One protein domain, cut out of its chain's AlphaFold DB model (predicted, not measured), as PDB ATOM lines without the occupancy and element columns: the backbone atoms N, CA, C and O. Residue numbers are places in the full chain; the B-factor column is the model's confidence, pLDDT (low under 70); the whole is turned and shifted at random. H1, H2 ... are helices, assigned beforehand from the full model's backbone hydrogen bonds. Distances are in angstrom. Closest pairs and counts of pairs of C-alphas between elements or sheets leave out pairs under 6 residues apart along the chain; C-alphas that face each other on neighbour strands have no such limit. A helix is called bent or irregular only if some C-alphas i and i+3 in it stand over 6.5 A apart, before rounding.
ATOM      1  N   LEU A   2     100.889 255.234   0.457       95.44
ATOM      2  CA  LEU A   2     100.024 254.151   0.957       95.44
ATOM      3  C   LEU A   2      99.540 253.262  -0.194       95.44
ATOM      4  O   LEU A   2      99.280 253.771  -1.286       95.44
ATOM      5  N   ASP A   3      99.379 251.964   0.071       96.81
ATOM      6  CA  ASP A   3      98.600 251.083  -0.807       96.81
ATOM      7  C   ASP A   3      97.112 251.462  -0.791       96.81
ATOM      8  O   ASP A   3      96.628 252.107   0.146       96.81
ATOM      9  N   ASP A   4      96.380 251.041  -1.821       97.12
ATOM     10  CA  ASP A   4      94.981 251.430  -2.026       97.12
ATOM     11  C   ASP A   4      94.077 251.027  -0.859       97.12
ATOM     12  O   ASP A   4      93.211 251.795  -0.440       97.12
ATOM     13  N   LYS A   5      94.308 249.856  -0.255       97.00
ATOM     14  CA  LYS A   5      93.503 249.386   0.877       97.00
ATOM     15  C   LYS A   5      93.648 250.320   2.077       97.00
ATOM     16  O   LYS A   5      92.646 250.655   2.713       97.00
ATOM     17  N   ARG A   6      94.871 250.750   2.409       97.62
ATOM     18  CA  ARG A   6      95.094 251.655   3.552       97.62
ATOM     19  C   ARG A   6      94.719 253.089   3.214       97.62
ATOM     20  O   ARG A   6      94.127 253.740   4.068       97.62
ATOM     21  N   LEU A   7      94.958 253.554   1.989       97.44
ATOM     22  CA  LEU A   7      94.490 254.867   1.543       97.44
ATOM     23  C   LEU A   7      92.957 254.970   1.625       97.44
ATOM     24  O   LEU A   7      92.424 255.898   2.232       97.44
ATOM     25  N   GLY A   8      92.243 253.972   1.095       96.94
ATOM     26  CA  GLY A   8      90.786 253.897   1.166       96.94
ATOM     27  C   GLY A   8      90.265 253.908   2.604       96.94
ATOM     28  O   GLY A   8      89.277 254.578   2.902       96.94
ATOM     29  N   LYS A   9      90.962 253.223   3.518       97.19
ATOM     30  CA  LYS A   9      90.611 253.202   4.942       97.19
ATOM     31  C   LYS A   9      90.850 254.550   5.633       97.19
ATOM     32  O   LYS A   9      89.992 254.957   6.414       97.19
ATOM     33  N   GLN A  10      91.940 255.256   5.315       97.25
ATOM     34  CA  GLN A  10      92.250 256.568   5.901       97.25
ATOM     35  C   GLN A  10      91.136 257.596   5.662       97.25
ATOM     36  O   GLN A  10      90.819 258.356   6.571       97.25
ATOM     37  N   ARG A  11      90.463 257.572   4.500       97.19
ATOM     38  CA  ARG A  11      89.302 258.448   4.227       97.19
ATOM     39  C   ARG A  11      88.182 258.268   5.248       97.19
ATOM     40  O   ARG A  11      87.616 259.237   5.750       97.19
ATOM     41  N   ILE A  12      87.863 257.011   5.554       97.44
ATOM     42  CA  ILE A  12      86.790 256.661   6.488       97.44
ATOM     43  C   ILE A  12      87.214 256.967   7.925       97.44
ATOM     44  O   ILE A  12      86.438 257.557   8.669       97.44
ATOM     45  N   GLU A  13      88.439 256.605   8.310       97.44
ATOM     46  CA  GLU A  13      88.955 256.845   9.663       97.44
ATOM     47  C   GLU A  13      89.071 258.341   9.976       97.44
ATOM     48  O   GLU A  13      88.655 258.764  11.053       97.44
ATOM     49  N   ALA A  14      89.533 259.164   9.027       98.06
ATOM     50  CA  ALA A  14      89.572 260.617   9.184       98.06
ATOM     51  C   ALA A  14      88.173 261.197   9.444       98.06
ATOM     52  O   ALA A  14      88.002 262.025  10.338       98.06
ATOM     53  N   TRP A  15      87.154 260.711   8.725       97.81
ATOM     54  CA  TRP A  15      85.768 261.132   8.940       97.81
ATOM     55  C   TRP A  15      85.251 260.692  10.312       97.81
ATOM     56  O   TRP A  15      84.617 261.472  11.011       97.81
ATOM     57  N   GLN A  16      85.541 259.461  10.735       97.25
ATOM     58  CA  GLN A  16      85.148 258.964  12.058       97.25
ATOM     59  C   GLN A  16      85.787 259.773  13.194       97.25
ATOM     60  O   GLN A  16      85.113 260.074  14.176       97.25
ATOM     61  N   ILE A  17      87.060 260.157  13.052       97.75
ATOM     62  CA  ILE A  17      87.741 261.028  14.016       97.75
ATOM     63  C   ILE A  17      87.083 262.410  14.037       97.75
ATOM     64  O   ILE A  17      86.825 262.928  15.119       97.75
ATOM     65  N   LEU A  18      86.765 262.985  12.874       97.50
ATOM     66  CA  LEU A  18      86.084 264.278  12.795       97.50
ATOM     67  C   LEU A  18      84.711 264.235  13.481       97.50
ATOM     68  O   LEU A  18      84.411 265.088  14.311       97.50
ATOM     69  N   GLN A  19      83.926 263.183  13.237       97.56
ATOM     70  CA  GLN A  19      82.651 262.961  13.921       97.56
ATOM     71  C   GLN A  19      82.824 262.815  15.438       97.56
ATOM     72  O   GLN A  19      82.008 263.338  16.191       97.56
ATOM     73  N   ALA A  20      83.879 262.136  15.900       97.31
ATOM     74  CA  ALA A  20      84.191 262.043  17.325       97.31
ATOM     75  C   ALA A  20      84.570 263.404  17.928       97.31
ATOM     76  O   ALA A  20      84.207 263.699  19.063       97.31
ATOM     77  N   ILE A  21      85.282 264.251  17.185       96.06
ATOM     78  CA  ILE A  21      85.641 265.598  17.639       96.06
ATOM     79  C   ILE A  21      84.392 266.485  17.748       96.06
ATOM     80  O   ILE A  21      84.232 267.157  18.767       96.06
ATOM     81  N   ASP A  22      83.510 266.441  16.748       96.00
ATOM     82  CA  ASP A  22      82.385 267.377  16.602       96.00
ATOM     83  C   ASP A  22      81.126 266.972  17.369       96.00
ATOM     84  O   ASP A  22      80.326 267.825  17.750       96.00
ATOM     85  N   ASN A  23      80.932 265.673  17.597       96.00
ATOM     86  CA  ASN A  23      79.771 265.146  18.298       96.00
ATOM     87  C   ASN A  23      80.204 264.445  19.596       96.00
ATOM     88  O   ASN A  23      80.669 263.304  19.536       96.00
ATOM     89  N   PRO A  24      79.983 265.059  20.776       91.88
ATOM     90  CA  PRO A  24      80.334 264.471  22.072       91.88
ATOM     91  C   PRO A  24      79.656 263.127  22.372       91.88
ATOM     92  O   PRO A  24      80.159 262.354  23.184       91.88
ATOM     93  N   SER A  25      78.520 262.837  21.732       94.06
ATOM     94  CA  SER A  25      77.793 261.570  21.881       94.06
ATOM     95  C   SER A  25      78.284 260.474  20.930       94.06
ATOM     96  O   SER A  25      77.837 259.332  21.030       94.06
ATOM     97  N   TYR A  26      79.186 260.787  19.997       93.69
ATOM     98  CA  TYR A  26      79.797 259.784  19.131       93.69
ATOM     99  C   TYR A  26      80.754 258.900  19.942       93.69
ATOM    100  O   TYR A  26      81.422 259.378  20.858       93.69
ATOM    101  N   GLY A  27      80.846 257.609  19.614       90.56
ATOM    102  CA  GLY A  27      81.797 256.703  20.267       90.56
ATOM    103  C   GLY A  27      83.258 257.133  20.062       90.56
ATOM    104  O   GLY A  27      83.554 257.992  19.241       90.56
ATOM    105  N   TRP A  28      84.195 256.503  20.783       89.50
ATOM    106  CA  TRP A  28      85.648 256.703  20.604       89.50
ATOM    107  C   TRP A  28      86.195 258.086  21.012       89.50
ATOM    108  O   TRP A  28      87.332 258.412  20.676       89.50
ATOM    109  N   GLN A  29      85.455 258.864  21.814       91.56
ATOM    110  CA  GLN A  29      85.879 260.189  22.313       91.56
ATOM    111  C   GLN A  29      87.287 260.230  22.923       91.56
ATOM    112  O   GLN A  29      87.978 261.240  22.792       91.56
ATOM    113  N   PHE A  30      87.687 259.138  23.583       90.12
ATOM    114  CA  PHE A  30      88.958 258.996  24.297       90.12
ATOM    115  C   PHE A  30      90.026 258.234  23.505       90.12
ATOM    116  O   PHE A  30      91.074 257.907  24.057       90.12
ATOM    117  N   HIS A  31      89.774 257.904  22.234       94.06
ATOM    118  CA  HIS A  31      90.764 257.203  21.424       94.06
ATOM    119  C   HIS A  31      92.000 258.101  21.211       94.06
ATOM    120  O   HIS A  31      91.837 259.273  20.862       94.06
ATOM    121  N   PRO A  32      93.236 257.577  21.330       95.12
ATOM    122  CA  PRO A  32      94.450 258.386  21.212       95.12
ATOM    123  C   PRO A  32      94.551 259.215  19.922       95.12
ATOM    124  O   PRO A  32      94.937 260.382  19.954       95.12
ATOM    125  N   ALA A  33      94.127 258.659  18.781       95.62
ATOM    126  CA  ALA A  33      94.072 259.404  17.519       95.62
ATOM    127  C   ALA A  33      93.090 260.591  17.565       95.62
ATOM    128  O   ALA A  33      93.382 261.647  17.010       95.62
ATOM    129  N   VAL A  34      91.950 260.443  18.254       96.25
ATOM    130  CA  VAL A  34      90.977 261.531  18.441       96.25
ATOM    131  C   VAL A  34      91.591 262.620  19.309       96.25
ATOM    132  O   VAL A  34      91.552 263.786  18.930       96.25
ATOM    133  N   ASN A  35      92.244 262.252  20.413       94.69
ATOM    134  CA  ASN A  35      92.938 263.207  21.281       94.69
ATOM    135  C   ASN A  35      94.049 263.966  20.537       94.69
ATOM    136  O   ASN A  35      94.137 265.186  20.661       94.69
ATOM    137  N   MET A  36      94.846 263.267  19.720       95.31
ATOM    138  CA  MET A  36      95.899 263.867  18.894       95.31
ATOM    139  C   MET A  36      95.355 264.920  17.914       95.31
ATOM    140  O   MET A  36      95.993 265.955  17.719       95.31
ATOM    141  N   TRP A  37      94.206 264.659  17.282       96.38
ATOM    142  CA  TRP A  37      93.618 265.541  16.267       96.38
ATOM    143  C   TRP A  37      92.685 266.618  16.825       96.38
ATOM    144  O   TRP A  37      92.475 267.623  16.152       96.38
ATOM    145  N   ARG A  38      92.141 266.453  18.038       95.31
ATOM    146  CA  ARG A  38      91.137 267.360  18.628       95.31
ATOM    147  C   ARG A  38      91.534 268.848  18.599       95.31
ATOM    148  O   ARG A  38      90.678 269.655  18.250       95.31
ATOM    149  N   PRO A  39      92.793 269.248  18.876       94.31
ATOM    150  CA  PRO A  39      93.210 270.653  18.782       94.31
ATOM    151  C   PRO A  39      93.407 271.174  17.347       94.31
ATOM    152  O   PRO A  39      93.720 272.350  17.173       94.31
ATOM    153  N   TYR A  40      93.293 270.303  16.340       95.50
ATOM    154  CA  TYR A  40      93.661 270.543  14.940       95.50
ATOM    155  C   TYR A  40      92.549 270.103  13.975       95.50
ATOM    156  O   TYR A  40      92.821 269.575  12.896       95.50
ATOM    157  N   ARG A  41      91.287 270.304  14.369       95.88
ATOM    158  CA  ARG A  41      90.093 269.933  13.593       95.88
ATOM    159  C   ARG A  41      90.161 270.381  12.125       95.88
ATOM    160  O   ARG A  41      89.989 269.554  11.233       95.88
ATOM    161  N   GLU A  42      90.469 271.652  11.862       96.81
ATOM    162  CA  GLU A  42      90.548 272.184  10.489       96.81
ATOM    163  C   GLU A  42      91.664 271.519   9.664       96.81
ATOM    164  O   GLU A  42      91.501 271.245   8.474       96.81
ATOM    165  N   ALA A  43      92.785 271.166  10.303       96.56
ATOM    166  CA  ALA A  43      93.859 270.425   9.647       96.56
ATOM    167  C   ALA A  43      93.439 268.982   9.319       96.56
ATOM    168  O   ALA A  43      93.834 268.458   8.279       96.56
ATOM    169  N   LEU A  44      92.610 268.348  10.160       97.50
ATOM    170  CA  LEU A  44      92.038 267.029   9.875       97.50
ATOM    171  C   LEU A  44      91.084 267.070   8.674       97.50
ATOM    172  O   LEU A  44      91.089 266.138   7.869       97.50
ATOM    173  N   ILE A  45      90.303 268.144   8.519       97.75
ATOM    174  CA  ILE A  45      89.446 268.349   7.341       97.75
ATOM    175  C   ILE A  45      90.306 268.440   6.076       97.75
ATOM    176  O   ILE A  45      90.058 267.716   5.112       97.75
ATOM    177  N   CYS A  46      91.363 269.259   6.107       96.94
ATOM    178  CA  CYS A  46      92.307 269.387   4.994       96.94
ATOM    179  C   CYS A  46      92.984 268.048   4.665       96.94
ATOM    180  O   CYS A  46      93.074 267.662   3.501       96.94
ATOM    181  N   TYR A  47      93.417 267.311   5.692       97.19
ATOM    182  CA  TYR A  47      93.984 265.974   5.544       97.19
ATOM    183  C   TYR A  47      92.992 265.009   4.880       97.19
ATOM    184  O   TYR A  47      93.335 264.361   3.894       97.19
ATOM    185  N   GLY A  48      91.753 264.939   5.373       97.81
ATOM    186  CA  GLY A  48      90.711 264.077   4.819       97.81
ATOM    187  C   GLY A  48      90.417 264.387   3.350       97.81
ATOM    188  O   GLY A  48      90.382 263.467   2.529       97.81
ATOM    189  N   ALA A  49      90.298 265.671   3.001       97.44
ATOM    190  CA  ALA A  49      90.123 266.116   1.619       97.44
ATOM    191  C   ALA A  49      91.311 265.716   0.727       97.44
ATOM    192  O   ALA A  49      91.099 265.197  -0.368       97.44
ATOM    193  N   ALA A  50      92.551 265.872   1.204       96.81
ATOM    194  CA  ALA A  50      93.752 265.483   0.464       96.81
ATOM    195  C   ALA A  50      93.829 263.965   0.215       96.81
ATOM    196  O   ALA A  50      94.158 263.535  -0.890       96.81
ATOM    197  N   ILE A  51      93.470 263.142   1.205       97.94
ATOM    198  CA  ILE A  51      93.403 261.681   1.040       97.94
ATOM    199  C   ILE A  51      92.305 261.292   0.034       97.94
ATOM    200  O   ILE A  51      92.504 260.378  -0.766       97.94
ATOM    201  N   CYS A  52      91.158 261.978   0.044       98.00
ATOM    202  CA  CYS A  52      90.097 261.755  -0.942       98.00
ATOM    203  C   CYS A  52      90.521 262.183  -2.356       98.00
ATOM    204  O   CYS A  52      90.249 261.467  -3.316       98.00
ATOM    205  N   ALA A  53      91.243 263.297  -2.494       97.19
ATOM    206  CA  ALA A  53      91.792 263.737  -3.775       97.19
ATOM    207  C   ALA A  53      92.799 262.723  -4.347       97.19
ATOM    208  O   ALA A  53      92.724 262.389  -5.526       97.19
ATOM    209  N   GLU A  54      93.680 262.168  -3.509       97.69
ATOM    210  CA  GLU A  54      94.604 261.094  -3.906       97.69
ATOM    211  C   GLU A  54      93.874 259.783  -4.249       97.69
ATOM    212  O   GLU A  54      94.308 259.013  -5.099       97.69
ATOM    213  N   TRP A  55      92.733 259.501  -3.620       97.69
ATOM    214  CA  TRP A  55      91.908 258.348  -3.987       97.69
ATOM    215  C   TRP A  55      91.260 258.522  -5.369       97.69
ATOM    216  O   TRP A  55      91.275 257.596  -6.183       97.69
ATOM    217  N   LEU A  56      90.739 259.718  -5.653       97.44
ATOM    218  CA  LEU A  56      90.187 260.080  -6.960       97.44
ATOM    219  C   LEU A  56      91.262 260.076  -8.056       97.44
ATOM    220  O   LEU A  56      91.004 259.580  -9.153       97.44
ATOM    221  N   SER A  57      92.470 260.578  -7.770       97.62
ATOM    222  CA  SER A  57      93.576 260.634  -8.741       97.62
ATOM    223  C   SER A  57      94.005 259.242  -9.227       97.62
ATOM    224  O   SER A  57      94.407 259.088 -10.377       97.62
ATOM    225  N   ARG A  58      93.836 258.211  -8.387       97.25
ATOM    226  CA  ARG A  58      94.064 256.797  -8.729       97.25
ATOM    227  C   ARG A  58      92.935 256.158  -9.550       97.25
ATOM    228  O   ARG A  58      92.995 254.968  -9.844       97.25
ATOM    229  N   GLY A  59      91.905 256.920  -9.921       97.75
ATOM    230  CA  GLY A  59      90.791 256.456 -10.754       97.75
ATOM    231  C   GLY A  59      89.664 255.764  -9.984       97.75
ATOM    232  O   GLY A  59      88.763 255.186 -10.599       97.75
ATOM    233  N   PHE A  60      89.673 255.813  -8.651       97.81
ATOM    234  CA  PHE A  60      88.588 255.263  -7.846       97.81
ATOM    235  C   PHE A  60      87.440 256.264  -7.669       97.81
ATOM    236  O   PHE A  60      87.628 257.475  -7.698       97.81
ATOM    237  N   LYS A  61      86.232 255.751  -7.408       96.69
ATOM    238  CA  LYS A  61      85.082 256.579  -7.011       96.69
ATOM    239  C   LYS A  61      85.161 256.932  -5.525       96.69
ATOM    240  O   LYS A  61      85.510 256.080  -4.701       96.69
ATOM    241  N   ASP A  62      84.785 258.158  -5.182       95.81
ATOM    242  CA  ASP A  62      84.797 258.678  -3.815       95.81
ATOM    243  C   ASP A  62      83.406 259.178  -3.389       95.81
ATOM    244  O   ASP A  62      82.667 259.727  -4.198       95.81
ATOM    245  N   THR A  63      83.041 258.958  -2.125       94.88
ATOM    246  CA  THR A  63      81.766 259.399  -1.519       94.88
ATOM    247  C   THR A  63      81.967 260.229  -0.244       94.88
ATOM    248  O   THR A  63      81.007 260.569   0.450       94.88
ATOM    249  N   MET A  64      83.223 260.518   0.095       96.88
ATOM    250  CA  MET A  64      83.654 261.207   1.308       96.88
ATOM    251  C   MET A  64      84.211 262.601   1.004       96.88
ATOM    252  O   MET A  64      84.105 263.466   1.866       96.88
ATOM    253  N   PHE A  65      84.746 262.838  -0.200       96.19
ATOM    254  CA  PHE A  65      85.349 264.104  -0.622       96.19
ATOM    255  C   PHE A  65      84.436 265.295  -0.319       96.19
ATOM    256  O   PHE A  65      84.827 266.179   0.440       96.19
ATOM    257  N   ASP A  66      83.192 265.257  -0.805       96.44
ATOM    258  CA  ASP A  66      82.220 266.337  -0.600       96.44
ATOM    259  C   ASP A  66      81.934 266.591   0.885       96.44
ATOM    260  O   ASP A  66      81.684 267.724   1.285       96.44
ATOM    261  N   ARG A  67      82.014 265.561   1.738       97.44
ATOM    262  CA  ARG A  67      81.796 265.723   3.183       97.44
ATOM    263  C   ARG A  67      82.887 266.567   3.829       97.44
ATOM    264  O   ARG A  67      82.578 267.392   4.678       97.44
ATOM    265  N   PHE A  68      84.144 266.366   3.436       97.31
ATOM    266  CA  PHE A  68      85.252 267.196   3.909       97.31
ATOM    267  C   PHE A  68      85.225 268.574   3.255       97.31
ATOM    268  O   PHE A  68      85.364 269.578   3.947       97.31
ATOM    269  N   PHE A  69      84.999 268.628   1.942       94.19
ATOM    270  CA  PHE A  69      84.969 269.875   1.185       94.19
ATOM    271  C   PHE A  69      83.903 270.844   1.713       94.19
ATOM    272  O   PHE A  69      84.196 272.014   1.928       94.19
ATOM    273  N   ASN A  70      82.702 270.351   2.028       95.38
ATOM    274  CA  ASN A  70      81.615 271.174   2.569       95.38
ATOM    275  C   ASN A  70      81.881 271.708   3.988       95.38
ATOM    276  O   ASN A  70      81.198 272.632   4.423       95.38
ATOM    277  N   LEU A  71      82.835 271.126   4.719       95.19
ATOM    278  CA  LEU A  71      83.253 271.605   6.039       95.19
ATOM    279  C   LEU A  71      84.465 272.535   5.975       95.19
ATOM    280  O   LEU A  71      84.832 273.107   7.000       95.19
ATOM    281  N   TYR A  72      85.097 272.675   4.809       91.69
ATOM    282  CA  TYR A  72      86.235 273.562   4.637       91.69
ATOM    283  C   TYR A  72      85.818 275.020   4.852       91.69
ATOM    284  O   TYR A  72      84.803 275.484   4.329       91.69
ATOM    285  N   THR A  73      86.625 275.759   5.610       87.56
ATOM    286  CA  THR A  73      86.419 277.185   5.872       87.56
ATOM    287  C   THR A  73      87.669 277.975   5.493       87.56
ATOM    288  O   THR A  73      88.769 277.431   5.453       87.56
ATOM    289  N   PHE A  74      87.526 279.280   5.253       85.31
ATOM    290  CA  PHE A  74      88.662 280.186   5.011       85.31
ATOM    291  C   PHE A  74      89.409 280.588   6.298       85.31
ATOM    292  O   PHE A  74      90.127 281.586   6.310       85.31
ATOM    293  N   GLN A  75      89.200 279.868   7.402       85.44
ATOM    294  CA  GLN A  75      89.887 280.142   8.659       85.44
ATOM    295  C   GLN A  75      91.349 279.696   8.594       85.44
ATOM    296  O   GLN A  75      91.732 278.831   7.805       85.44
ATOM    297  N   GLU A  76      92.172 280.283   9.459       90.06
ATOM    298  CA  GLU A  76      93.559 279.861   9.605       90.06
ATOM    299  C   GLU A  76      93.622 278.406  10.095       90.06
ATOM    300  O   GLU A  76      93.105 278.050  11.158       90.06
ATOM    301  N   VAL A  77      94.282 277.553   9.314       94.19
ATOM    302  CA  VAL A  77      94.487 276.149   9.667       94.19
ATOM    303  C   VAL A  77      95.666 276.052  10.629       94.19
ATOM    304  O   VAL A  77      96.825 276.159  10.227       94.19
ATOM    305  N   LYS A  78      95.376 275.800  11.911       93.56
ATOM    306  CA  LYS A  78      96.413 275.525  12.912       93.56
ATOM    307  C   LYS A  78      97.157 274.237  12.552       93.56
ATOM    308  O   LYS A  78      96.597 273.142  12.627       93.56
ATOM    309  N   GLU A  79      98.436 274.367  12.219       90.62
ATOM    310  CA  GLU A  79      99.300 273.227  11.924       90.62
ATOM    311  C   GLU A  79      99.495 272.338  13.173       90.62
ATOM    312  O   GLU A  79      99.784 272.855  14.262       90.62
ATOM    313  N   PRO A  80      99.386 271.003  13.042       93.69
ATOM    314  CA  PRO A  80      99.673 270.096  14.141       93.69
ATOM    315  C   PRO A  80     101.108 270.216  14.677       93.69
ATOM    316  O   PRO A  80     102.078 269.932  13.977       93.69
TER     317      PRO A  80
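This is residues 2 to 80 of the 141 residues of an uncharacterized protein of viral metagenome (UniProt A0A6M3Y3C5). Helix H1 and H2b, the long arm of bent helix H2, lie side by side, with arm H2a crossing H1's later part and small H3 packed on H2b. The 79 printed residues include helices H1, H2, H3 in that order and no named strand: all helix. The whole is compact, radius of gyration of the C-alphas 12.5 A, spanning 35 by 28 by 20 A.

H2, residues 32 to 57, one helix by its hydrogen bonds, is bent: C-alphas 39 and 42 are 8.8 A apart. Its arms H2a, 32 to 39, and H2b, 42 to 57, stand at a steep tilt of 66 degrees. H2b touches H1, residues 4 to 22, opposite ways at a shallow tilt of 26 degrees; the closest C-alphas, of Ala 14 and Gly 48, are 5.7 A apart. H2a touches residues 17 to 21 of H1 alone, closest C-alphas Ile 17 and Val 34, 5.5 A. H3, residues 65 to 69, touches H2b, closest C-alphas Phe 65 and Cys 52, 5.3 A. O i to N i+4 pairs are within hydrogen-bond range throughout H2b and H3, 14 of 15 in H1, 3 of 4 in H2a.

H2b measures 22.6 A, H1 27.6 A. H2a is irregular: C-alphas 36 and 39 are 7.3 A apart. C-alpha 4 is at (94.981, 251.430, -2.026), C-alpha 69 at (84.969, 269.875, 1.185).

The farthest C-alphas, of Ser 25 and Gly 59, are 35.5 A apart. The printed part has no cut, both links are short, and no printed residue is under 70 in pLDDT.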